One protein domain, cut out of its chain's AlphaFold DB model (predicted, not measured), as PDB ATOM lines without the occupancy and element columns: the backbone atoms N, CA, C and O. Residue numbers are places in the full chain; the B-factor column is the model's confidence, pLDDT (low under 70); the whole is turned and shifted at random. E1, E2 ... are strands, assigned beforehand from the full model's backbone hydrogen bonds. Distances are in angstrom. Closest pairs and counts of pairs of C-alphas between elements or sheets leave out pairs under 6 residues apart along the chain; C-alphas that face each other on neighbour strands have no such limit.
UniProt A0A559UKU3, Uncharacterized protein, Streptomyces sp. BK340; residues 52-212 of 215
ATOM      1  N   VAL A  52     -34.810   4.859 -46.034       97.62
ATOM      2  CA  VAL A  52     -35.844   4.816 -44.997       97.62
ATOM      3  C   VAL A  52     -35.627   3.563 -44.163       97.62
ATOM      4  O   VAL A  52     -35.655   2.457 -44.693       97.62
ATOM      5  N   THR A  53     -35.428   3.726 -42.859       97.62
ATOM      6  CA  THR A  53     -35.220   2.606 -41.937       97.62
ATOM      7  C   THR A  53     -36.386   2.494 -40.971       97.62
ATOM      8  O   THR A  53     -36.799   3.487 -40.375       97.62
ATOM      9  N   GLN A  54     -36.879   1.276 -40.772       98.38
ATOM     10  CA  GLN A  54     -37.926   0.969 -39.809       98.38
ATOM     11  C   GLN A  54     -37.528  -0.248 -38.977       98.38
ATOM     12  O   GLN A  54     -37.308  -1.334 -39.507       98.38
ATOM     13  N   VAL A  55     -37.467  -0.079 -37.655       98.44
ATOM     14  CA  VAL A  55     -37.288  -1.210 -36.736       98.44
ATOM     15  C   VAL A  55     -38.579  -2.019 -36.709       98.44
ATOM     16  O   VAL A  55     -39.648  -1.472 -36.437       98.44
ATOM     17  N   ILE A  56     -38.454  -3.312 -36.980       97.62
ATOM     18  CA  ILE A  56     -39.555  -4.276 -37.047       97.62
ATOM     19  C   ILE A  56     -39.732  -4.989 -35.711       97.62
ATOM     20  O   ILE A  56     -40.845  -5.194 -35.240       97.62
ATOM     21  N   GLY A  57     -38.619  -5.336 -35.067       97.88
ATOM     22  CA  GLY A  57     -38.619  -6.020 -33.784       97.88
ATOM     23  C   GLY A  57     -37.312  -5.794 -33.044       97.88
ATOM     24  O   GLY A  57     -36.265  -5.558 -33.647       97.88
ATOM     25  N   ARG A  58     -37.373  -5.839 -31.716       98.31
ATOM     26  CA  ARG A  58     -36.197  -5.798 -30.845       98.31
ATOM     27  C   ARG A  58     -36.521  -6.403 -29.492       98.31
ATOM     28  O   ARG A  58     -37.665  -6.359 -29.050       98.31
ATOM     29  N   GLY A  59     -35.500  -6.876 -28.793       98.06
ATOM     30  CA  GLY A  59     -35.674  -7.404 -27.447       98.06
ATOM     31  C   GLY A  59     -34.402  -8.008 -26.883       98.06
ATOM     32  O   GLY A  59     -33.291  -7.617 -27.253       98.06
ATOM     33  N   ARG A  60     -34.577  -8.968 -25.972       97.88
ATOM     34  CA  ARG A  60     -33.502  -9.837 -25.491       97.88
ATOM     35  C   ARG A  60     -33.869 -11.302 -25.699       97.88
ATOM     36  O   ARG A  60     -35.041 -11.655 -25.611       97.88
ATOM     37  N   VAL A  61     -32.865 -12.122 -25.977       95.62
ATOM     38  CA  VAL A  61     -32.951 -13.580 -26.100       95.62
ATOM     39  C   VAL A  61     -31.650 -14.155 -25.548       95.62
ATOM     40  O   VAL A  61     -30.583 -13.625 -25.848       95.62
ATOM     41  N   ASP A  62     -31.751 -15.128 -24.643       94.31
ATOM     42  CA  ASP A  62     -30.607 -15.793 -23.998       94.31
ATOM     43  C   ASP A  62     -29.547 -14.813 -23.451       94.31
ATOM     44  O   ASP A  62     -28.346 -14.982 -23.606       94.31
ATOM     45  N   GLY A  63     -30.003 -13.711 -22.842       95.56
ATOM     46  CA  GLY A  63     -29.139 -12.658 -22.288       95.56
ATOM     47  C   GLY A  63     -28.635 -11.619 -23.301       95.56
ATOM     48  O   GLY A  63     -28.273 -10.504 -22.903       95.56
ATOM     49  N   HIS A  64     -28.711 -11.893 -24.601       96.94
ATOM     50  CA  HIS A  64     -28.254 -11.007 -25.670       96.94
ATOM     51  C   HIS A  64     -29.358 -10.072 -26.159       96.94
ATOM     52  O   HIS A  64     -30.530 -10.434 -26.206       96.94
ATOM     53  N   ARG A  65     -28.996  -8.844 -26.547       98.19
ATOM     54  CA  ARG A  65     -29.915  -7.955 -27.275       98.19
ATOM     55  C   ARG A  65     -30.076  -8.455 -28.704       98.19
ATOM     56  O   ARG A  65     -29.090  -8.861 -29.312       98.19
ATOM     57  N   TRP A  66     -31.277  -8.345 -29.251       98.38
ATOM     58  CA  TRP A  66     -31.529  -8.583 -30.667       98.38
ATOM     59  C   TRP A  66     -32.347  -7.449 -31.281       98.38
ATOM     60  O   TRP A  66     -33.075  -6.738 -30.576       98.38
ATOM     61  N   SER A  67     -32.227  -7.284 -32.595       98.50
ATOM     62  CA  SER A  67     -33.052  -6.362 -33.375       98.50
ATOM     63  C   SER A  67     -33.148  -6.783 -34.834       98.50
ATOM     64  O   SER A  67     -32.186  -7.310 -35.386       98.50
ATOM     65  N   VAL A  68     -34.278  -6.465 -35.458       98.56
ATOM     66  CA  VAL A  68     -34.503  -6.555 -36.901       98.56
ATOM     67  C   VAL A  68     -35.033  -5.211 -37.383       98.56
ATOM     68  O   VAL A  68     -35.983  -4.676 -36.803       98.56
ATOM     69  N   ALA A  69     -34.428  -4.665 -38.431       98.38
ATOM     70  CA  ALA A  69     -34.913  -3.479 -39.120       98.38
ATOM     71  C   ALA A  69     -34.974  -3.721 -40.627       98.38
ATOM     72  O   ALA A  69     -34.101  -4.384 -41.180       98.38
ATOM     73  N   LEU A  70     -35.974  -3.144 -41.285       98.25
ATOM     74  CA  LEU A  70     -35.978  -2.998 -42.732       98.25
ATOM     75  C   LEU A  70     -35.340  -1.658 -43.095       98.25
ATOM     76  O   LEU A  70     -35.668  -0.625 -42.510       98.25
ATOM     77  N   GLU A  71     -34.428  -1.679 -44.057       97.94
ATOM     78  CA  GLU A  71     -33.755  -0.514 -44.622       97.94
ATOM     79  C   GLU A  71     -34.043  -0.475 -46.122       97.94
ATOM     80  O   GLU A  71     -33.581  -1.320 -46.884       97.94
ATOM     81  N   PHE A  72     -34.850   0.495 -46.537       98.00
ATOM     82  CA  PHE A  72     -35.250   0.681 -47.921       98.00
ATOM     83  C   PHE A  72     -34.438   1.804 -48.564       98.00
ATOM     84  O   PHE A  72     -34.565   2.972 -48.187       98.00
ATOM     85  N   HIS A  73     -33.638   1.457 -49.567       97.81
ATOM     86  CA  HIS A  73     -32.962   2.399 -50.447       97.81
ATOM     87  C   HIS A  73     -33.843   2.669 -51.666       97.81
ATOM     88  O   HIS A  73     -34.122   1.764 -52.450       97.81
ATOM     89  N   ARG A  74     -34.232   3.934 -51.860       96.50
ATOM     90  CA  ARG A  74     -35.100   4.369 -52.974       96.50
ATOM     91  C   ARG A  74     -34.487   4.197 -54.361       96.50
ATOM     92  O   ARG A  74     -35.198   4.294 -55.354       96.50
ATOM     93  N   THR A  75     -33.171   4.041 -54.412       96.31
ATOM     94  CA  THR A  75     -32.393   3.758 -55.611       96.31
ATOM     95  C   THR A  75     -31.330   2.722 -55.269       96.31
ATOM     96  O   THR A  75     -30.926   2.614 -54.106       96.31
ATOM     97  N   LEU A  76     -30.845   1.981 -56.267       96.62
ATOM     98  CA  LEU A  76     -29.716   1.070 -56.075       96.62
ATOM     99  C   LEU A  76     -28.500   1.834 -55.507       96.62
ATOM    100  O   LEU A  76     -28.051   2.815 -56.112       96.62
ATOM    101  N   PRO A  77     -27.951   1.414 -54.352       95.38
ATOM    102  CA  PRO A  77     -26.787   2.065 -53.770       95.38
ATOM    103  C   PRO A  77     -25.574   2.038 -54.703       95.38
ATOM    104  O   PRO A  77     -25.365   1.095 -55.467       95.38
ATOM    105  N   LYS A  78     -24.700   3.044 -54.589       92.88
ATOM    106  CA  LYS A  78     -23.460   3.091 -55.377       92.88
ATOM    107  C   LYS A  78     -22.605   1.836 -55.133       92.88
ATOM    108  O   LYS A  78     -22.228   1.522 -53.997       92.88
ATOM    109  N   GLY A  79     -22.261   1.147 -56.221       89.56
ATOM    110  CA  GLY A  79     -21.484  -0.095 -56.180       89.56
ATOM    111  C   GLY A  79     -22.266  -1.295 -55.636       89.56
ATOM    112  O   GLY A  79     -21.657  -2.205 -55.074       89.56
ATOM    113  N   TYR A  80     -23.598  -1.266 -55.698       94.19
ATOM    114  CA  TYR A  80     -24.412  -2.476 -55.679       94.19
ATOM    115  C   TYR A  80     -24.539  -3.003 -57.110       94.19
ATOM    116  O   TYR A  80     -24.827  -2.233 -58.026       94.19
ATOM    117  N   THR A  81     -24.330  -4.303 -57.284       93.25
ATOM    118  CA  THR A  81     -24.507  -4.987 -58.564       93.25
ATOM    119  C   THR A  81     -25.703  -5.909 -58.424       93.25
ATOM    120  O   THR A  81     -25.774  -6.678 -57.467       93.25
ATOM    121  N   LEU A  82     -26.646  -5.812 -59.358       94.19
ATOM    122  CA  LEU A  82     -27.782  -6.722 -59.402       94.19
ATOM    123  C   LEU A  82     -27.288  -8.160 -59.630       94.19
ATOM    124  O   LEU A  82     -26.372  -8.361 -60.432       94.19
ATOM    125  N   PRO A  83     -27.860  -9.153 -58.930       91.75
ATOM    126  CA  PRO A  83     -27.450 -10.538 -59.095       91.75
ATOM    127  C   PRO A  83     -27.783 -11.045 -60.502       91.75
ATOM    128  O   PRO A  83     -28.789 -10.660 -61.099       91.75
ATOM    129  N   THR A  84     -26.936 -11.929 -61.024       92.94
ATOM    130  CA  THR A  84     -27.210 -12.669 -62.259       92.94
ATOM    131  C   THR A  84     -28.119 -13.851 -61.939       92.94
ATOM    132  O   THR A  84     -27.851 -14.615 -61.012       92.94
ATOM    133  N   LEU A  85     -29.207 -13.983 -62.689       89.94
ATOM    134  CA  LEU A  85     -30.162 -15.076 -62.586       89.94
ATOM    135  C   LEU A  85     -29.609 -16.352 -63.251       89.94
ATOM    136  O   LEU A  85     -28.684 -16.273 -64.063       89.94
ATOM    137  N   PRO A  86     -30.167 -17.541 -62.946       92.12
ATOM    138  CA  PRO A  86     -29.700 -18.805 -63.524       92.12
ATOM    139  C   PRO A  86     -29.735 -18.864 -65.059       92.12
ATOM    140  O   PRO A  86     -28.970 -19.612 -65.660       92.12
ATOM    141  N   ASP A  87     -30.602 -18.074 -65.694       92.88
ATOM    142  CA  ASP A  87     -30.716 -17.952 -67.152       92.88
ATOM    143  C   ASP A  87     -29.685 -16.987 -67.778       92.88
ATOM    144  O   ASP A  87     -29.697 -16.758 -68.986       92.88
ATOM    145  N   GLY A  88     -28.788 -16.416 -66.967       92.25
ATOM    146  CA  GLY A  88     -27.766 -15.460 -67.389       92.25
ATOM    147  C   GLY A  88     -28.252 -14.013 -67.487       92.25
ATOM    148  O   GLY A  88     -27.439 -13.118 -67.728       92.25
ATOM    149  N   SER A  89     -29.544 -13.747 -67.278       92.75
ATOM    150  CA  SER A  89     -30.073 -12.386 -67.223       92.75
ATOM    151  C   SER A  89     -29.754 -11.710 -65.882       92.75
ATOM    152  O   SER A  89     -29.330 -12.343 -64.917       92.75
ATOM    153  N   THR A  90     -29.897 -10.388 -65.810       91.56
ATOM    154  CA  THR A  90     -29.731  -9.645 -64.551       91.56
ATOM    155  C   THR A  90     -31.076  -9.546 -63.842       91.56
ATOM    156  O   THR A  90     -32.076  -9.227 -64.485       91.56
ATOM    157  N   ALA A  91     -31.102  -9.782 -62.528       88.88
ATOM    158  CA  ALA A  91     -32.319  -9.647 -61.740       88.88
ATOM    159  C   ALA A  91     -32.919  -8.237 -61.891       88.88
ATOM    160  O   ALA A  91     -32.167  -7.255 -61.902       88.88
ATOM    161  N   PRO A  92     -34.252  -8.104 -61.994       90.06
ATOM    162  CA  PRO A  92     -34.886  -6.795 -62.033       90.06
ATOM    163  C   PRO A  92     -34.699  -6.069 -60.694       90.06
ATOM    164  O   PRO A  92     -34.558  -6.689 -59.641       90.06
ATOM    165  N   GLY A  93     -34.714  -4.738 -60.729       93.06
ATOM    166  CA  GLY A  93     -34.705  -3.922 -59.518       93.06
ATOM    167  C   GLY A  93     -34.196  -2.509 -59.756       93.06
ATOM    168  O   GLY A  93     -33.219  -2.285 -60.467       93.06
ATOM    169  N   THR A  94     -34.861  -1.543 -59.135       96.25
ATOM    170  CA  THR A  94     -34.482  -0.120 -59.172       96.25
ATOM    171  C   THR A  94     -34.140   0.423 -57.788       96.25
ATOM    172  O   THR A  94     -33.491   1.464 -57.675       96.25
ATOM    173  N   SER A  95     -34.515  -0.322 -56.753       97.38
ATOM    174  CA  SER A  95     -34.371  -0.030 -55.334       97.38
ATOM    175  C   SER A  95     -33.771  -1.241 -54.618       97.38
ATOM    176  O   SER A  95     -33.658  -2.328 -55.189       97.38
ATOM    177  N   LEU A  96     -33.405  -1.068 -53.351       97.38
ATOM    178  CA  LEU A  96     -32.867  -2.149 -52.529       97.38
ATOM    179  C   LEU A  96     -33.586  -2.196 -51.182       97.38
ATOM    180  O   LEU A  96     -33.695  -1.170 -50.512       97.38
ATOM    181  N   LEU A  97     -34.048  -3.376 -50.775       97.38
ATOM    182  CA  LEU A  97     -34.614  -3.615 -49.451       97.38
ATOM    183  C   LEU A  97     -33.675  -4.526 -48.665       97.38
ATOM    184  O   LEU A  97     -33.421  -5.652 -49.077       97.38
ATOM    185  N   CYS A  98     -33.175  -4.045 -47.534       96.50
ATOM    186  CA  CYS A  98     -32.269  -4.785 -46.664       96.50
ATOM    187  C   CYS A  98     -32.931  -5.137 -45.334       96.50
ATOM    188  O   CYS A  98     -33.553  -4.287 -44.697       96.50
ATOM    189  N   GLN A  99     -32.734  -6.370 -44.876       96.44
ATOM    190  CA  GLN A  99     -33.197  -6.879 -43.594       96.44
ATOM    191  C   GLN A  99     -32.048  -6.921 -42.583       96.44
ATOM    192  O   GLN A  99     -31.387  -7.935 -42.381       96.44
ATOM    193  N   ARG A 100     -31.838  -5.809 -41.883       97.06
ATOM    194  CA  ARG A 100     -30.741  -5.639 -40.930       97.06
ATOM    195  C   ARG A 100     -31.030  -6.370 -39.621       97.06
ATOM    196  O   ARG A 100     -31.726  -5.847 -38.746       97.06
ATOM    197  N   MET A 101     -30.480  -7.572 -39.481       97.69
ATOM    198  CA  MET A 101     -30.670  -8.444 -38.316       97.69
ATOM    199  C   MET A 101     -29.434  -8.500 -37.425       97.69
ATOM    200  O   MET A 101     -28.318  -8.689 -37.908       97.69
ATOM    201  N   TYR A 102     -29.639  -8.409 -36.111       97.81
ATOM    202  CA  TYR A 102     -28.564  -8.456 -35.125       97.81
ATOM    203  C   TYR A 102     -28.926  -9.321 -33.922       97.81
ATOM    204  O   TYR A 102     -30.034  -9.214 -33.391       97.81
ATOM    205  N   ILE A 103     -27.950 -10.090 -33.433       97.12
ATOM    206  CA  ILE A 103     -27.972 -10.781 -32.134       97.12
ATOM    207  C   ILE A 103     -26.650 -10.475 -31.431       97.12
ATOM    208  O   ILE A 103     -25.579 -10.596 -32.019       97.12
ATOM    209  N   GLY A 104     -26.704 -10.014 -30.181       95.81
ATOM    210  CA  GLY A 104     -25.503  -9.693 -29.402       95.81
ATOM    211  C   GLY A 104     -24.652  -8.558 -29.989       95.81
ATOM    212  O   GLY A 104     -23.478  -8.457 -29.666       95.81
ATOM    213  N   GLY A 105     -25.227  -7.713 -30.852       95.38
ATOM    214  CA  GLY A 105     -24.496  -6.664 -31.576       95.38
ATOM    215  C   GLY A 105     -23.790  -7.142 -32.849       95.38
ATOM    216  O   GLY A 105     -23.260  -6.314 -33.583       95.38
ATOM    217  N   VAL A 106     -23.827  -8.441 -33.158       96.06
ATOM    218  CA  VAL A 106     -23.268  -9.004 -34.392       96.06
ATOM    219  C   VAL A 106     -24.357  -9.066 -35.456       96.06
ATOM    220  O   VAL A 106     -25.465  -9.538 -35.181       96.06
ATOM    221  N   ARG A 107     -24.052  -8.588 -36.668       96.12
ATOM    222  CA  ARG A 107     -24.969  -8.696 -37.806       96.12
ATOM    223  C   ARG A 107     -25.009 -10.141 -38.293       96.12
ATOM    224  O   ARG A 107     -23.959 -10.739 -38.552       96.12
ATOM    225  N   ILE A 108     -26.213 -10.678 -38.441       94.56
ATOM    226  CA  ILE A 108     -26.405 -11.962 -39.118       94.56
ATOM    227  C   ILE A 108     -25.909 -11.825 -40.570       94.56
ATOM    228  O   ILE A 108     -25.967 -10.741 -41.150       94.56
ATOM    229  N   ASP A 109     -25.305 -12.887 -41.106       89.12
ATOM    230  CA  ASP A 109     -24.740 -12.942 -42.463       89.12
ATOM    231  C   ASP A 109     -23.670 -11.874 -42.770       89.12
ATOM    232  O   ASP A 109     -23.406 -11.533 -43.924       89.12
ATOM    233  N   HIS A 110     -22.984 -11.338 -41.749       89.44
ATOM    234  CA  HIS A 110     -21.924 -10.335 -41.943       89.44
ATOM    235  C   HIS A 110     -20.805 -10.778 -42.902       89.44
ATOM    236  O   HIS A 110     -20.226  -9.934 -43.584       89.44
ATOM    237  N   GLN A 111     -20.550 -12.086 -42.991       89.25
ATOM    238  CA  GLN A 111     -19.552 -12.680 -43.884       89.25
ATOM    239  C   GLN A 111     -19.900 -12.520 -45.374       89.25
ATOM    240  O   GLN A 111     -19.000 -12.431 -46.200       89.25
ATOM    241  N   GLY A 112     -21.186 -12.395 -45.730       88.44
ATOM    242  CA  GLY A 112     -21.627 -12.160 -47.113       88.44
ATOM    243  C   GLY A 112     -21.404 -10.722 -47.609       88.44
ATOM    244  O   GLY A 112     -21.837 -10.358 -48.700       88.44
ATOM    245  N   GLY A 113     -20.755  -9.871 -46.809       91.81
ATOM    246  CA  GLY A 113     -20.499  -8.473 -47.145       91.81
ATOM    247  C   GLY A 113     -21.704  -7.562 -46.899       91.81
ATOM    248  O   GLY A 113     -22.736  -7.957 -46.365       91.81
ATOM    249  N   ARG A 114     -21.579  -6.273 -47.233       92.62
ATOM    250  CA  ARG A 114     -22.543  -5.226 -46.820       92.62
ATOM    251  C   ARG A 114     -23.990  -5.413 -47.318       92.62
ATOM    252  O   ARG A 114     -24.882  -4.790 -46.745       92.62
ATOM    253  N   TRP A 115     -24.196  -6.244 -48.338       94.25
ATOM    254  CA  TRP A 115     -25.484  -6.461 -49.007       94.25
ATOM    255  C   TRP A 115     -26.068  -7.867 -48.807       94.25
ATOM    256  O   TRP A 115     -27.030  -8.209 -49.479       94.25
ATOM    257  N   ALA A 116     -25.483  -8.681 -47.922       91.31
ATOM    258  CA  ALA A 116     -25.855 -10.088 -47.743       91.31
ATOM    259  C   ALA A 116     -27.336 -10.312 -47.394       91.31
ATOM    260  O   ALA A 116     -27.920 -11.318 -47.770       91.31
ATOM    261  N   ASP A 117     -27.928  -9.361 -46.680       92.44
ATOM    262  CA  ASP A 117     -29.303  -9.364 -46.194       92.44
ATOM    263  C   ASP A 117     -30.222  -8.474 -47.047       92.44
ATOM    264  O   ASP A 117     -31.245  -7.994 -46.564       92.44
ATOM    265  N   CYS A 118     -29.837  -8.192 -48.294       94.69
ATOM    266  CA  CYS A 118     -30.553  -7.289 -49.184       94.69
ATOM    267  C   CYS A 118     -31.080  -7.994 -50.430       94.69
ATOM    268  O   CYS A 118     -30.408  -8.838 -51.014       94.69
ATOM    269  N   GLN A 119     -32.245  -7.549 -50.888       93.69
ATOM    270  CA  GLN A 119     -32.870  -7.993 -52.127       93.69
ATOM    271  C   GLN A 119     -33.203  -6.792 -53.022       93.69
ATOM    272  O   GLN A 119     -33.621  -5.738 -52.515       93.69
ATOM    273  N   PRO A 120     -32.994  -6.908 -54.344       95.75
ATOM    274  CA  PRO A 120     -33.444  -5.888 -55.274       95.75
ATOM    275  C   PRO A 120     -34.973  -5.870 -55.315       95.75
ATOM    276  O   PRO A 120     -35.617  -6.914 -55.300       95.75
ATOM    277  N   VAL A 121     -35.544  -4.670 -55.358       96.50
ATOM    278  CA  VAL A 121     -36.994  -4.463 -55.457       96.50
ATOM    279  C   VAL A 121     -37.302  -3.358 -56.462       96.50
ATOM    280  O   VAL A 121     -36.456  -2.512 -56.778       96.50
ATOM    281  N   THR A 122     -38.526  -3.347 -56.973       95.31
ATOM    282  CA  THR A 122     -38.984  -2.368 -57.960       95.31
ATOM    283  C   THR A 122     -39.742  -1.229 -57.279       95.31
ATOM    284  O   THR A 122     -40.930  -1.321 -56.993       95.31
ATOM    285  N   GLY A 123     -39.060  -0.109 -57.027       95.00
ATOM    286  CA  GLY A 123     -39.697   1.080 -56.451       95.00
ATOM    287  C   GLY A 123     -40.111   0.904 -54.985       95.00
ATOM    288  O   GLY A 123     -39.375   0.314 -54.208       95.00
ATOM    289  N   THR A 124     -41.235   1.509 -54.586       96.06
ATOM    290  CA  THR A 124     -41.790   1.465 -53.213       96.06
ATOM    291  C   THR A 124     -42.874   0.403 -53.031       96.06
ATOM    292  O   THR A 124     -43.430   0.272 -51.938       96.06
ATOM    293  N   GLN A 125     -43.242  -0.268 -54.121       94.62
ATOM    294  CA  GLN A 125     -44.317  -1.243 -54.197       94.62
ATOM    295  C   GLN A 125     -43.849  -2.368 -55.107       94.62
ATOM    296  O   GLN A 125     -43.798  -2.200 -56.321       94.62
ATOM    297  N   ASP A 126     -43.499  -3.496 -54.506       92.81
ATOM    298  CA  ASP A 126     -43.124  -4.695 -55.241       92.81
ATOM    299  C   ASP A 126     -43.832  -5.896 -54.605       92.81
ATOM    300  O   ASP A 126     -43.482  -6.268 -53.480       92.81
ATOM    301  N   PRO A 127     -44.859  -6.471 -55.257       86.25
ATOM    302  CA  PRO A 127     -45.582  -7.609 -54.703       86.25
ATOM    303  C   PRO A 127     -44.695  -8.853 -54.581       86.25
ATOM    304  O   PRO A 127     -44.943  -9.679 -53.712       86.25
ATOM    305  N   HIS A 128     -43.630  -8.970 -55.382       87.12
ATOM    306  CA  HIS A 128     -42.725 -10.120 -55.343       87.12
ATOM    307  C   HIS A 128     -41.802 -10.125 -54.117       87.12
ATOM    308  O   HIS A 128     -41.181 -11.143 -53.836       87.12
ATOM    309  N   ALA A 129     -41.721  -9.017 -53.375       87.44
ATOM    310  CA  ALA A 129     -40.934  -8.915 -52.145       87.44
ATOM    311  C   ALA A 129     -41.683  -9.416 -50.888       87.44
ATOM    312  O   ALA A 129     -41.197  -9.232 -49.770       87.44
ATOM    313  N   SER A 130     -42.886  -9.975 -51.057       88.62
ATOM    314  CA  SER A 130     -43.738 -10.501 -49.981       88.62
ATOM    315  C   SER A 130     -43.874 -12.025 -50.081       88.62
ATOM    316  O   SER A 130     -43.562 -12.620 -51.109       88.62
ATOM    317  N   GLY A 131     -44.340 -12.658 -49.005       85.88
ATOM    318  CA  GLY A 131     -44.572 -14.105 -48.923       85.88
ATOM    319  C   GLY A 131     -43.401 -14.901 -48.337       85.88
ATOM    320  O   GLY A 131     -43.507 -16.113 -48.164       85.88
ATOM    321  N   GLU A 132     -42.301 -14.237 -47.979       88.44
ATOM    322  CA  GLU A 132     -41.125 -14.900 -47.421       88.44
ATOM    323  C   GLU A 132     -41.217 -15.088 -45.901       88.44
ATOM    324  O   GLU A 132     -41.721 -14.243 -45.150       88.44
ATOM    325  N   LEU A 133     -40.674 -16.212 -45.437       93.44
ATOM    326  CA  LEU A 133     -40.514 -16.559 -44.032       93.44
ATOM    327  C   LEU A 133     -39.171 -17.273 -43.869       93.44
ATOM    328  O   LEU A 133     -38.876 -18.221 -44.593       93.44
ATOM    329  N   GLY A 134     -38.345 -16.818 -42.930       93.31
ATOM    330  CA  GLY A 134     -36.995 -17.339 -42.760       93.31
ATOM    331  C   GLY A 134     -36.538 -17.368 -41.310       93.31
ATOM    332  O   GLY A 134     -36.839 -16.473 -40.519       93.31
ATOM    333  N   LEU A 135     -35.754 -18.397 -40.987       94.38
ATOM    334  CA  LEU A 135     -35.036 -18.521 -39.725       94.38
ATOM    335  C   LEU A 135     -33.573 -18.112 -39.924       94.38
ATOM    336  O   LEU A 135     -32.899 -18.570 -40.851       94.38
ATOM    337  N   TRP A 136     -33.079 -17.245 -39.048       94.00
ATOM    338  CA  TRP A 136     -31.779 -16.591 -39.184       94.00
ATOM    339  C   TRP A 136     -30.980 -16.712 -37.888       94.00
ATOM    340  O   TRP A 136     -31.530 -16.544 -36.804       94.00
ATOM    341  N   GLY A 137     -29.682 -16.994 -37.976       92.19
ATOM    342  CA  GLY A 137     -28.803 -17.167 -36.817       92.19
ATOM    343  C   GLY A 137     -27.350 -16.864 -37.176       92.19
ATOM    344  O   GLY A 137     -27.020 -16.737 -38.350       92.19
ATOM    345  N   LEU A 138     -26.484 -16.720 -36.170       88.81
ATOM    346  CA  LEU A 138     -25.047 -16.460 -36.382       88.81
ATOM    347  C   LEU A 138     -24.256 -17.709 -36.814       88.81
ATOM    348  O   LEU A 138     -23.134 -17.588 -37.299       88.81
ATOM    349  N   HIS A 139     -24.841 -18.887 -36.620       80.75
ATOM    350  CA  HIS A 139     -24.276 -20.200 -36.924       80.75
ATOM    351  C   HIS A 139     -25.342 -21.052 -37.631       80.75
ATOM    352  O   HIS A 139     -26.425 -20.543 -37.945       80.75
ATOM    353  N   ASP A 140     -25.048 -22.335 -37.865       71.62
ATOM    354  CA  ASP A 140     -25.998 -23.277 -38.458       71.62
ATOM    355  C   ASP A 140     -27.378 -23.197 -37.800       71.62
ATOM    356  O   ASP A 140     -27.531 -23.182 -36.578       71.62
ATOM    357  N   LYS A 141     -28.410 -23.165 -38.645       71.31
ATOM    358  CA  LYS A 141     -29.804 -22.871 -38.280       71.31
ATOM    359  C   LYS A 141     -30.538 -24.079 -37.674       71.31
ATOM    360  O   LYS A 141     -31.761 -24.158 -37.761       71.31
ATOM    361  N   GLY A 142     -29.789 -25.011 -37.075       72.12
ATOM    362  CA  GLY A 142     -30.304 -26.144 -36.307       72.12
ATOM    363  C   GLY A 142     -30.846 -25.696 -34.950       72.12
ATOM    364  O   GLY A 142     -31.460 -24.637 -34.832       72.12
ATOM    365  N   LEU A 143     -30.617 -26.481 -33.897       79.56
ATOM    366  CA  LEU A 143     -31.092 -26.146 -32.546       79.56
ATOM    367  C   LEU A 143     -30.107 -25.305 -31.727       79.56
ATOM    368  O   LEU A 143     -30.453 -24.915 -30.618       79.56
ATOM    369  N   SER A 144     -28.915 -25.029 -32.251       83.75
ATOM    370  CA  SER A 144     -27.864 -24.311 -31.534       83.75
ATOM    371  C   SER A 144     -27.922 -22.803 -31.767       83.75
ATOM    372  O   SER A 144     -28.051 -22.330 -32.894       83.75
ATOM    373  N   GLY A 145     -27.749 -22.051 -30.686       89.56
ATOM    374  CA  GLY A 145     -27.754 -20.598 -30.669       89.56
ATOM    375  C   GLY A 145     -29.152 -19.982 -30.752       89.56
ATOM    376  O   GLY A 145     -30.130 -20.567 -31.235       89.56
ATOM    377  N   SER A 146     -29.240 -18.734 -30.290       94.31
ATOM    378  CA  SER A 146     -30.431 -17.916 -30.494       94.31
ATOM    379  C   SER A 146     -30.617 -17.616 -31.982       94.31
ATOM    380  O   SER A 146     -29.657 -17.324 -32.701       94.31
ATOM    381  N   ARG A 147     -31.867 -17.644 -32.438       95.81
ATOM    382  CA  ARG A 147     -32.248 -17.410 -33.837       95.81
ATOM    383  C   ARG A 147     -33.363 -16.370 -33.922       95.81
ATOM    384  O   ARG A 147     -34.071 -16.123 -32.948       95.81
ATOM    385  N   LEU A 148     -33.527 -15.751 -35.083       96.69
ATOM    386  CA  LEU A 148     -34.601 -14.814 -35.393       96.69
ATOM    387  C   LEU A 148     -35.463 -15.412 -36.498       96.69
ATOM    388  O   LEU A 148     -34.971 -15.686 -37.589       96.69
ATOM    389  N   MET A 149     -36.743 -15.609 -36.207       96.62
ATOM    390  CA  MET A 149     -37.759 -15.841 -37.222       96.62
ATOM    391  C   MET A 149     -38.185 -14.483 -37.770       96.62
ATOM    392  O   MET A 149     -38.579 -13.610 -36.992       96.62
ATOM    393  N   VAL A 150     -38.107 -14.303 -39.083       97.62
ATOM    394  CA  VAL A 150     -38.521 -13.070 -39.756       97.62
ATOM    395  C   VAL A 150     -39.392 -13.421 -40.947       97.62
ATOM    396  O   VAL A 150     -39.050 -14.314 -41.720       97.62
ATOM    397  N   SER A 151     -40.506 -12.713 -41.085       97.69
ATOM    398  CA  SER A 151     -41.388 -12.818 -42.242       97.69
ATOM    399  C   SER A 151     -41.518 -11.478 -42.929       97.69
ATOM    400  O   SER A 151     -41.656 -10.472 -42.232       97.69
ATOM    401  N   ASN A 152     -41.582 -11.501 -44.259       96.94
ATOM    402  CA  ASN A 152     -42.054 -10.408 -45.101       96.94
ATOM    403  C   ASN A 152     -43.450 -10.801 -45.594       96.94
ATOM    404  O   ASN A 152     -43.580 -11.374 -46.676       96.94
ATOM    405  N   PRO A 153     -44.495 -10.638 -44.771       96.38
ATOM    406  CA  PRO A 153     -45.747 -11.326 -45.009       96.38
ATOM    407  C   PRO A 153     -46.585 -10.641 -46.090       96.38
ATOM    408  O   PRO A 153     -46.386  -9.466 -46.408       96.38
ATOM    409  N   GLU A 154     -47.596 -11.364 -46.571       95.00
ATOM    410  CA  GLU A 154     -48.654 -10.818 -47.422       95.00
ATOM    411  C   GLU A 154     -49.375  -9.623 -46.767       95.00
ATOM    412  O   GLU A 154     -49.321  -9.395 -45.549       95.00
ATOM    413  N   ALA A 155     -50.049  -8.815 -47.588       94.00
ATOM    414  CA  ALA A 155     -50.631  -7.535 -47.173       94.00
ATOM    415  C   ALA A 155     -51.716  -7.652 -46.081       94.00
ATOM    416  O   ALA A 155     -51.910  -6.713 -45.306       94.00
ATOM    417  N   ASP A 156     -52.401  -8.789 -45.989       95.44
ATOM    418  CA  ASP A 156     -53.489  -9.051 -45.041       95.44
ATOM    419  C   ASP A 156     -53.010  -9.509 -43.652       95.44
ATOM    420  O   ASP A 156     -53.764  -9.440 -42.679       95.44
ATOM    421  N   VAL A 157     -51.740  -9.899 -43.510       98.19
ATOM    422  CA  VAL A 157     -51.191 -10.374 -42.234       98.19
ATOM    423  C   VAL A 157     -50.950  -9.219 -41.259       98.19
ATOM    424  O   VAL A 157     -50.130  -8.327 -41.486       98.19
ATOM    425  N   ALA A 158     -51.605  -9.252 -40.107       98.50
ATOM    426  CA  ALA A 158     -51.425  -8.294 -39.022       98.50
ATOM    427  C   ALA A 158     -50.342  -8.710 -38.015       98.50
ATOM    428  O   ALA A 158     -49.682  -7.845 -37.434       98.50
ATOM    429  N   TYR A 159     -50.171 -10.011 -37.769       98.81
ATOM    430  CA  TYR A 159     -49.158 -10.538 -36.852       98.81
ATOM    431  C   TYR A 159     -48.865 -12.021 -37.104       98.81
ATOM    432  O   TYR A 159     -49.708 -12.757 -37.621       98.81
ATOM    433  N   GLY A 160     -47.684 -12.457 -36.665       98.56
ATOM    434  CA  GLY A 160     -47.290 -13.863 -36.580       98.56
ATOM    435  C   GLY A 160     -47.306 -14.384 -35.141       98.56
ATOM    436  O   GLY A 160     -47.104 -13.623 -34.187       98.56
ATOM    437  N   VAL A 161     -47.535 -15.686 -34.984       98.69
ATOM    438  CA  VAL A 161     -47.381 -16.434 -33.731       98.69
ATOM    439  C   VAL A 161     -46.479 -17.635 -33.990       98.69
ATOM    440  O   VAL A 161     -46.784 -18.483 -34.823       98.69
ATOM    441  N   VAL A 162     -45.373 -17.713 -33.257       98.38
ATOM    442  CA  VAL A 162     -44.437 -18.839 -33.303       98.38
ATOM    443  C   VAL A 162     -44.667 -19.719 -32.082       98.38
ATOM    444  O   VAL A 162     -44.461 -19.270 -30.954       98.38
ATOM    445  N   SER A 163     -45.078 -20.963 -32.305       98.12
ATOM    446  CA  SER A 163     -45.231 -21.979 -31.264       98.12
ATOM    447  C   SER A 163     -43.940 -22.781 -31.119       98.12
ATOM    448  O   SER A 163     -43.347 -23.200 -32.114       98.12
ATOM    449  N   LEU A 164     -43.495 -22.989 -29.881       96.06
ATOM    450  CA  LEU A 164     -42.244 -23.674 -29.560       96.06
ATOM    451  C   LEU A 164     -42.493 -25.033 -28.895       96.06
ATOM    452  O   LEU A 164     -43.560 -25.297 -28.342       96.06
ATOM    453  N   SER A 165     -41.477 -25.896 -28.920       93.56
ATOM    454  CA  SER A 165     -41.532 -27.250 -28.353       93.56
ATOM    455  C   SER A 165     -41.764 -27.308 -26.840       93.56
ATOM    456  O   SER A 165     -42.213 -28.335 -26.343       93.56
ATOM    457  N   ASP A 166     -41.504 -26.222 -26.108       93.31
ATOM    458  CA  ASP A 166     -41.775 -26.115 -24.667       93.31
ATOM    459  C   ASP A 166     -43.179 -25.571 -24.344       93.31
ATOM    460  O   ASP A 166     -43.473 -25.265 -23.190       93.31
ATOM    461  N   GLY A 167     -44.038 -25.415 -25.357       95.12
ATOM    462  CA  GLY A 167     -45.377 -24.841 -25.224       95.12
ATOM    463  C   GLY A 167     -45.407 -23.309 -25.202       95.12
ATOM    464  O   GLY A 167     -46.493 -22.729 -25.202       95.12
ATOM    465  N   THR A 168     -44.253 -22.630 -25.224       96.44
ATOM    466  CA  THR A 168     -44.203 -21.165 -25.331       96.44
ATOM    467  C   THR A 168     -44.715 -20.716 -26.698       96.44
ATOM    468  O   THR A 168     -44.379 -21.307 -27.724       96.44
ATOM    469  N   GLN A 169     -45.451 -19.605 -26.718       97.62
ATOM    470  CA  GLN A 169     -45.784 -18.882 -27.942       97.62
ATOM    471  C   GLN A 169     -45.136 -17.498 -27.951       97.62
ATOM    472  O   GLN A 169     -45.142 -16.788 -26.943       97.62
ATOM    473  N   VAL A 170     -44.600 -17.102 -29.102       97.81
ATOM    474  CA  VAL A 170     -44.034 -15.771 -29.333       97.81
ATOM    475  C   VAL A 170     -44.863 -15.068 -30.398       97.81
ATOM    476  O   VAL A 170     -44.908 -15.507 -31.543       97.81
ATOM    477  N   LYS A 171     -45.523 -13.969 -30.025       98.19
ATOM    478  CA  LYS A 171     -46.333 -13.146 -30.930       98.19
ATOM    479  C   LYS A 171     -45.561 -11.903 -31.366       98.19
ATOM    480  O   LYS A 171     -44.982 -11.219 -30.523       98.19
ATOM    481  N   ALA A 172     -45.606 -11.581 -32.656       98.56
ATOM    482  CA  ALA A 172     -44.951 -10.405 -33.228       98.56
ATOM    483  C   ALA A 172     -45.881  -9.681 -34.206       98.56
ATOM    484  O   ALA A 172     -46.451 -10.302 -35.099       98.56
ATOM    485  N   ALA A 173     -46.037  -8.367 -34.034       98.50
ATOM    486  CA  ALA A 173     -46.852  -7.542 -34.919       98.50
ATOM    487  C   ALA A 173     -46.124  -7.246 -36.235       98.50
ATOM    488  O   ALA A 173     -44.909  -7.039 -36.239       98.50
ATOM    489  N   THR A 174     -46.879  -7.171 -37.329       98.62
ATOM    490  CA  THR A 174     -46.360  -6.710 -38.614       98.62
ATOM    491  C   THR A 174     -46.176  -5.196 -38.596       98.62
ATOM    492  O   THR A 174     -47.081  -4.446 -38.231       98.62
ATOM    493  N   VAL A 175     -45.005  -4.741 -39.027       98.38
ATOM    494  CA  VAL A 175     -44.618  -3.335 -39.122       98.38
ATOM    495  C   VAL A 175     -44.275  -3.015 -40.573       98.38
ATOM    496  O   VAL A 175     -43.559  -3.773 -41.221       98.38
ATOM    497  N   THR A 176     -44.761  -1.879 -41.070       97.56
ATOM    498  CA  THR A 176     -44.536  -1.415 -42.447       97.56
ATOM    499  C   THR A 176     -43.500  -0.292 -42.479       97.56
ATOM    500  O   THR A 176     -43.537   0.616 -41.646       97.56
ATOM    501  N   VAL A 177     -42.593  -0.321 -43.456       97.69
ATOM    502  CA  VAL A 177     -41.640   0.765 -43.720       97.69
ATOM    503  C   VAL A 177     -42.404   1.990 -44.248       97.69
ATOM    504  O   VAL A 177     -43.114   1.876 -45.253       97.69
ATOM    505  N   PRO A 178     -42.254   3.176 -43.628       96.50
ATOM    506  CA  PRO A 178     -42.995   4.369 -44.024       96.50
ATOM    507  C   PRO A 178     -42.864   4.720 -45.512       96.50
ATOM    508  O   PRO A 178     -41.762   4.841 -46.049       96.50
ATOM    509  N   GLY A 179     -44.005   4.946 -46.168       95.25
ATOM    510  CA  GLY A 179     -44.061   5.333 -47.582       95.25
ATOM    511  C   GLY A 179     -43.788   4.195 -48.571       95.25
ATOM    512  O   GLY A 179     -43.449   4.476 -49.719       95.25
ATOM    513  N   THR A 180     -43.913   2.938 -48.138       96.31
ATOM    514  CA  THR A 180     -43.764   1.737 -48.975       96.31
ATOM    515  C   THR A 180     -44.808   0.681 -48.597       96.31
ATOM    516  O   THR A 180     -45.511   0.844 -47.598       96.31
ATOM    517  N   THR A 181     -44.892  -0.410 -49.361       96.19
ATOM    518  CA  THR A 181     -45.653  -1.614 -48.967       96.19
ATOM    519  C   THR A 181     -44.805  -2.646 -48.227       96.19
ATOM    520  O   THR A 181     -45.351  -3.634 -47.742       96.19
ATOM    521  N   TYR A 182     -43.490  -2.431 -48.112       97.56
ATOM    522  CA  TYR A 182     -42.586  -3.379 -47.467       97.56
ATOM    523  C   TYR A 182     -42.874  -3.459 -45.981       97.56
ATOM    524  O   TYR A 182     -42.897  -2.451 -45.270       97.56
ATOM    525  N   ARG A 183     -43.092  -4.678 -45.510       97.38
ATOM    526  CA  ARG A 183     -43.516  -4.945 -44.148       97.38
ATOM    527  C   ARG A 183     -42.924  -6.246 -43.665       97.38
ATOM    528  O   ARG A 183     -42.635  -7.122 -44.469       97.38
ATOM    529  N   ALA A 184     -42.756  -6.351 -42.359       98.44
ATOM    530  CA  ALA A 184     -42.240  -7.554 -41.743       98.44
ATOM    531  C   ALA A 184     -42.734  -7.705 -40.307       98.44
ATOM    532  O   ALA A 184     -43.166  -6.735 -39.685       98.44
ATOM    533  N   TRP A 185     -42.626  -8.909 -39.763       98.69
ATOM    534  CA  TRP A 185     -42.647  -9.156 -38.321       98.69
ATOM    535  C   TRP A 185     -41.439 -10.016 -37.948       98.69
ATOM    536  O   TRP A 185     -40.914 -10.757 -38.778       98.69
ATOM    537  N   ALA A 186     -40.971  -9.901 -36.703       98.56
ATOM    538  CA  ALA A 186     -39.805 -10.643 -36.232       98.56
ATOM    539  C   ALA A 186     -39.992 -11.169 -34.806       98.56
ATOM    540  O   ALA A 186     -40.435 -10.437 -33.917       98.56
ATOM    541  N   ALA A 187     -39.600 -12.421 -34.584       98.12
ATOM    542  CA  ALA A 187     -39.658 -13.105 -33.298       98.12
ATOM    543  C   ALA A 187     -38.314 -13.774 -32.982       98.12
ATOM    544  O   ALA A 187     -37.695 -14.387 -33.848       98.12
ATOM    545  N   ALA A 188     -37.868 -13.683 -31.728       97.00
ATOM    546  CA  ALA A 188     -36.662 -14.374 -31.286       97.00
ATOM    547  C   ALA A 188     -36.975 -15.785 -30.783       97.00
ATOM    548  O   ALA A 188     -37.927 -15.998 -30.030       97.00
ATOM    549  N   ILE A 189     -36.123 -16.725 -31.171       95.81
ATOM    550  CA  ILE A 189     -36.175 -18.136 -30.815       95.81
ATOM    551  C   ILE A 189     -34.965 -18.423 -29.939       95.81
ATOM    552  O   ILE A 189     -33.828 -18.148 -30.328       95.81
ATOM    553  N   ARG A 190     -35.220 -18.948 -28.741       93.56
ATOM    554  CA  ARG A 190     -34.160 -19.293 -27.792       93.56
ATOM    555  C   ARG A 190     -33.325 -20.466 -28.302       93.56
ATOM    556  O   ARG A 190     -33.794 -21.287 -29.099       93.56
ATOM    557  N   ASP A 191     -32.107 -20.545 -27.794       92.44
ATOM    558  CA  ASP A 191     -31.238 -21.704 -27.952       92.44
ATOM    559  C   ASP A 191     -31.935 -22.998 -27.490       92.44
ATOM    560  O   ASP A 191     -32.732 -23.010 -26.544       92.44
ATOM    561  N   GLY A 192     -31.699 -24.092 -28.214       90.56
ATOM    562  CA  GLY A 192     -32.264 -25.412 -27.935       90.56
ATOM    563  C   GLY A 192     -33.779 -25.545 -28.135       90.56
ATOM    564  O   GLY A 192     -34.353 -26.563 -27.746       90.56
ATOM    565  N   ARG A 193     -34.468 -24.539 -28.691       92.56
ATOM    566  CA  ARG A 193     -35.922 -24.593 -28.939       92.56
ATOM    567  C   ARG A 193     -36.260 -24.940 -30.381       92.56
ATOM    568  O   ARG A 193     -35.767 -24.310 -31.310       92.56
ATOM    569  N   THR A 194     -37.163 -25.893 -30.566       92.88
ATOM    570  CA  THR A 194     -37.714 -26.230 -31.886       92.88
ATOM    571  C   THR A 194     -38.992 -25.439 -32.112       92.88
ATOM    572  O   THR A 194     -39.779 -25.252 -31.180       92.88
ATOM    573  N   ILE A 195     -39.208 -24.990 -33.344       95.25
ATOM    574  CA  ILE A 195     -40.463 -24.366 -33.755       95.25
ATOM    575  C   ILE A 195     -41.419 -25.483 -34.161       95.25
ATOM    576  O   ILE A 195     -41.112 -26.304 -35.020       95.25
ATOM    577  N   THR A 196     -42.575 -25.541 -33.515       96.62
ATOM    578  CA  THR A 196     -43.594 -26.557 -33.801       96.62
ATOM    579  C   THR A 196     -44.613 -26.071 -34.817       96.62
ATOM    580  O   THR A 196     -45.116 -26.883 -35.592       96.62
ATOM    581  N   ALA A 197     -44.897 -24.768 -34.826       97.62
ATOM    582  CA  ALA A 197     -45.735 -24.126 -35.824       97.62
ATOM    583  C   ALA A 197     -45.434 -22.624 -35.944       97.62
ATOM    584  O   ALA A 197     -45.043 -21.978 -34.966       97.62
ATOM    585  N   VAL A 198     -45.691 -22.068 -37.124       98.19
ATOM    586  CA  VAL A 198     -45.782 -20.631 -37.380       98.19
ATOM    587  C   VAL A 198     -47.155 -20.345 -37.974       98.19
ATOM    588  O   VAL A 198     -47.485 -20.800 -39.070       98.19
ATOM    589  N   ASP A 199     -47.960 -19.588 -37.242       98.38
ATOM    590  CA  ASP A 199     -49.284 -19.153 -37.669       98.38
ATOM    591  C   ASP A 199     -49.259 -17.654 -37.987       98.38
ATOM    592  O   ASP A 199     -48.637 -16.866 -37.272       98.38
ATOM    593  N   GLN A 200     -49.966 -17.240 -39.037       98.62
ATOM    594  CA  GLN A 200     -50.147 -15.826 -39.376       98.62
ATOM    595  C   GLN A 200     -51.622 -15.468 -39.342       98.62
ATOM    596  O   GLN A 200     -52.469 -16.278 -39.716       98.62
ATOM    597  N   TYR A 201     -51.928 -14.257 -38.888       98.75
ATOM    598  CA  TYR A 201     -53.295 -13.821 -38.628       98.75
ATOM    599  C   TYR A 201     -53.564 -12.446 -39.211       98.75
ATOM    600  O   TYR A 201     -52.678 -11.592 -39.210       98.75
ATOM    601  N   ASP A 202     -54.806 -12.217 -39.624       98.56
ATOM    602  CA  ASP A 202     -55.298 -10.896 -40.003       98.56
ATOM    603  C   ASP A 202     -55.682 -10.035 -38.780       98.56
ATOM    604  O   ASP A 202     -55.548 -10.430 -37.612       98.56
ATOM    605  N   ILE A 203     -56.182  -8.826 -39.054       98.12
ATOM    606  CA  ILE A 203     -56.658  -7.880 -38.033       98.12
ATOM    607  C   ILE A 203     -57.911  -8.363 -37.281       98.12
ATOM    608  O   ILE A 203     -58.211  -7.843 -36.210       98.12
ATOM    609  N   HIS A 204     -58.631  -9.349 -37.818       98.31
ATOM    610  CA  HIS A 204     -59.818  -9.954 -37.214       98.31
ATOM    611  C   HIS A 204     -59.480 -11.217 -36.411       98.31
ATOM    612  O   HIS A 204     -60.381 -11.924 -35.964       98.31
ATOM    613  N   HIS A 205     -58.188 -11.500 -36.210       98.00
ATOM    614  CA  HIS A 205     -57.687 -12.707 -35.556       98.00
ATOM    615  C   HIS A 205     -58.062 -14.006 -36.278       98.00
ATOM    616  O   HIS A 205     -57.992 -15.087 -35.689       98.00
ATOM    617  N   LYS A 206     -58.403 -13.931 -37.565       98.50
ATOM    618  CA  LYS A 206     -58.555 -15.113 -38.402       98.50
ATOM    619  C   LYS A 206     -57.171 -15.584 -38.822       98.50
ATOM    620  O   LYS A 206     -56.349 -14.803 -39.300       98.50
ATOM    621  N   ARG A 207     -56.913 -16.879 -38.644       98.50
ATOM    622  CA  ARG A 207     -55.679 -17.497 -39.126       98.50
ATOM    623  C   ARG A 207     -55.689 -17.549 -40.655       98.50
ATOM    624  O   ARG A 207     -56.620 -18.099 -41.240       98.50
ATOM    625  N   LEU A 208     -54.645 -17.003 -41.261       97.94
ATOM    626  CA  LEU A 208     -54.407 -16.968 -42.702       97.94
ATOM    627  C   LEU A 208     -53.514 -18.129 -43.143       97.94
ATOM    628  O   LEU A 208     -53.834 -18.821 -44.104       97.94
ATOM    629  N   THR A 209     -52.432 -18.386 -42.403       97.25
ATOM    630  CA  THR A 209     -51.486 -19.474 -42.700       97.25
ATOM    631  C   THR A 209     -51.187 -20.302 -41.457       97.25
ATOM    632  O   THR A 209     -51.274 -19.803 -40.335       97.25
ATOM    633  N   HIS A 210     -50.812 -21.563 -41.676       97.31
ATOM    634  CA  HIS A 210     -50.318 -22.493 -40.664       97.31
ATOM    635  C   HIS A 210     -49.169 -23.297 -41.272       97.31
ATOM    636  O   HIS A 210     -49.394 -24.066 -42.205       97.31
ATOM    637  N   ASP A 211     -47.955 -23.113 -40.762       96.00
ATOM    638  CA  ASP A 211     -46.764 -23.814 -41.235       96.00
ATOM    639  C   ASP A 211     -46.122 -24.619 -40.102       96.00
ATOM    640  O   ASP A 211     -45.975 -24.127 -38.987       96.00
ATOM    641  N   THR A 212     -45.735 -25.861 -40.385       95.50
ATOM    642  CA  THR A 212     -45.149 -26.809 -39.420       95.50
ATOM    643  C   THR A 212     -43.808 -27.382 -39.878       95.50
ATOM    644  O   THR A 212     -43.236 -28.227 -39.190       95.50
TER     645      THR A 212
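AT A GLANCE: This is residues 52 to 212 of the 215 residues of an uncharacterized protein of Streptomyces sp. BK340 (UniProt A0A559UKU3). Three antiparallel sheets are stacked face to face in turn, with the three strands E5, E6 and E9 as the middle layer, the long-stranded sheet E1 E2 E3 E4 over one face and the twisted sheet E8 E7 E10 E11 over the other. The long link between E2 and E3, residues 74 to 94, lies far from the middle, 19 to 27 A from the mean of the C-alphas. The printed part has 161 residues with eleven named strands, E1 to E11 in order along the chain, and no named helix; the class is all strand, with 75 of the 161 residues in named strands. The whole is compact, with a radius of gyration of the C-alphas of 15.9 A and spans of 45 by 37 by 31 A.

HOW THE PARTS SIT: E1, residues 52 to 61, E2, 64 to 73, E3, 95 to 103, and E4, 118 to 121, form a meander, each strand the antiparallel neighbour of the one before, in three successive hairpins. Across these pairs N 54 and O 70 are 2.8 A apart, N 71 and O 98 2.8 A, and N 97 and O 119 3.0 A, within hydrogen-bond range. This sheet and the sheet of E5, residues 132 to 137, E6, 147 to 152, and E9, 183 to 189, are face to face, their strands at 23 degrees. The closest C-alphas of E1 and E9 are those of Gly 57 and Ala 186, 5.4 A apart. In the hairpin E5 and E6, N 134 and O 150 are 2.9 A apart; between E6 and E9, N 149 and O 187 are 2.8 A apart. The third sheet, E8, residues 169 to 173, E7, 159 to 164, E10, 195 to 201, and E11, 207 to 211, is face to face with E5 E6 E9, their strands at 31 degrees. The closest C-alphas of E8 and E9 are those of Ala 173 and Trp 185, 5.6 A apart. N 162 and O 170 of the hairpin E7 and E8 are 2.8 A apart, N 161 and O 199 of E7 and E10 2.8 A, and N 198 and O 211 of the hairpin E10 and E11 2.8 A.

IN THESE COORDINATES: E1 begins at C-alpha 52, (-35.844, 4.816, -44.997), and is 26.5 A long; E2 is 28.6 A, E3 26.4 A and E9 20.1 A. E11 ends at C-alpha 211, (-46.764, -23.814, -41.235).

THE WHOLE: The C-alphas of Gly 88 and Gly 167 are the two farthest apart, 46.6 A. The printed part has no cut. The links E2 to E3 and E3 to E4 are long. Mean pLDDT of the printed part is 94.7, and no printed residue is under 70.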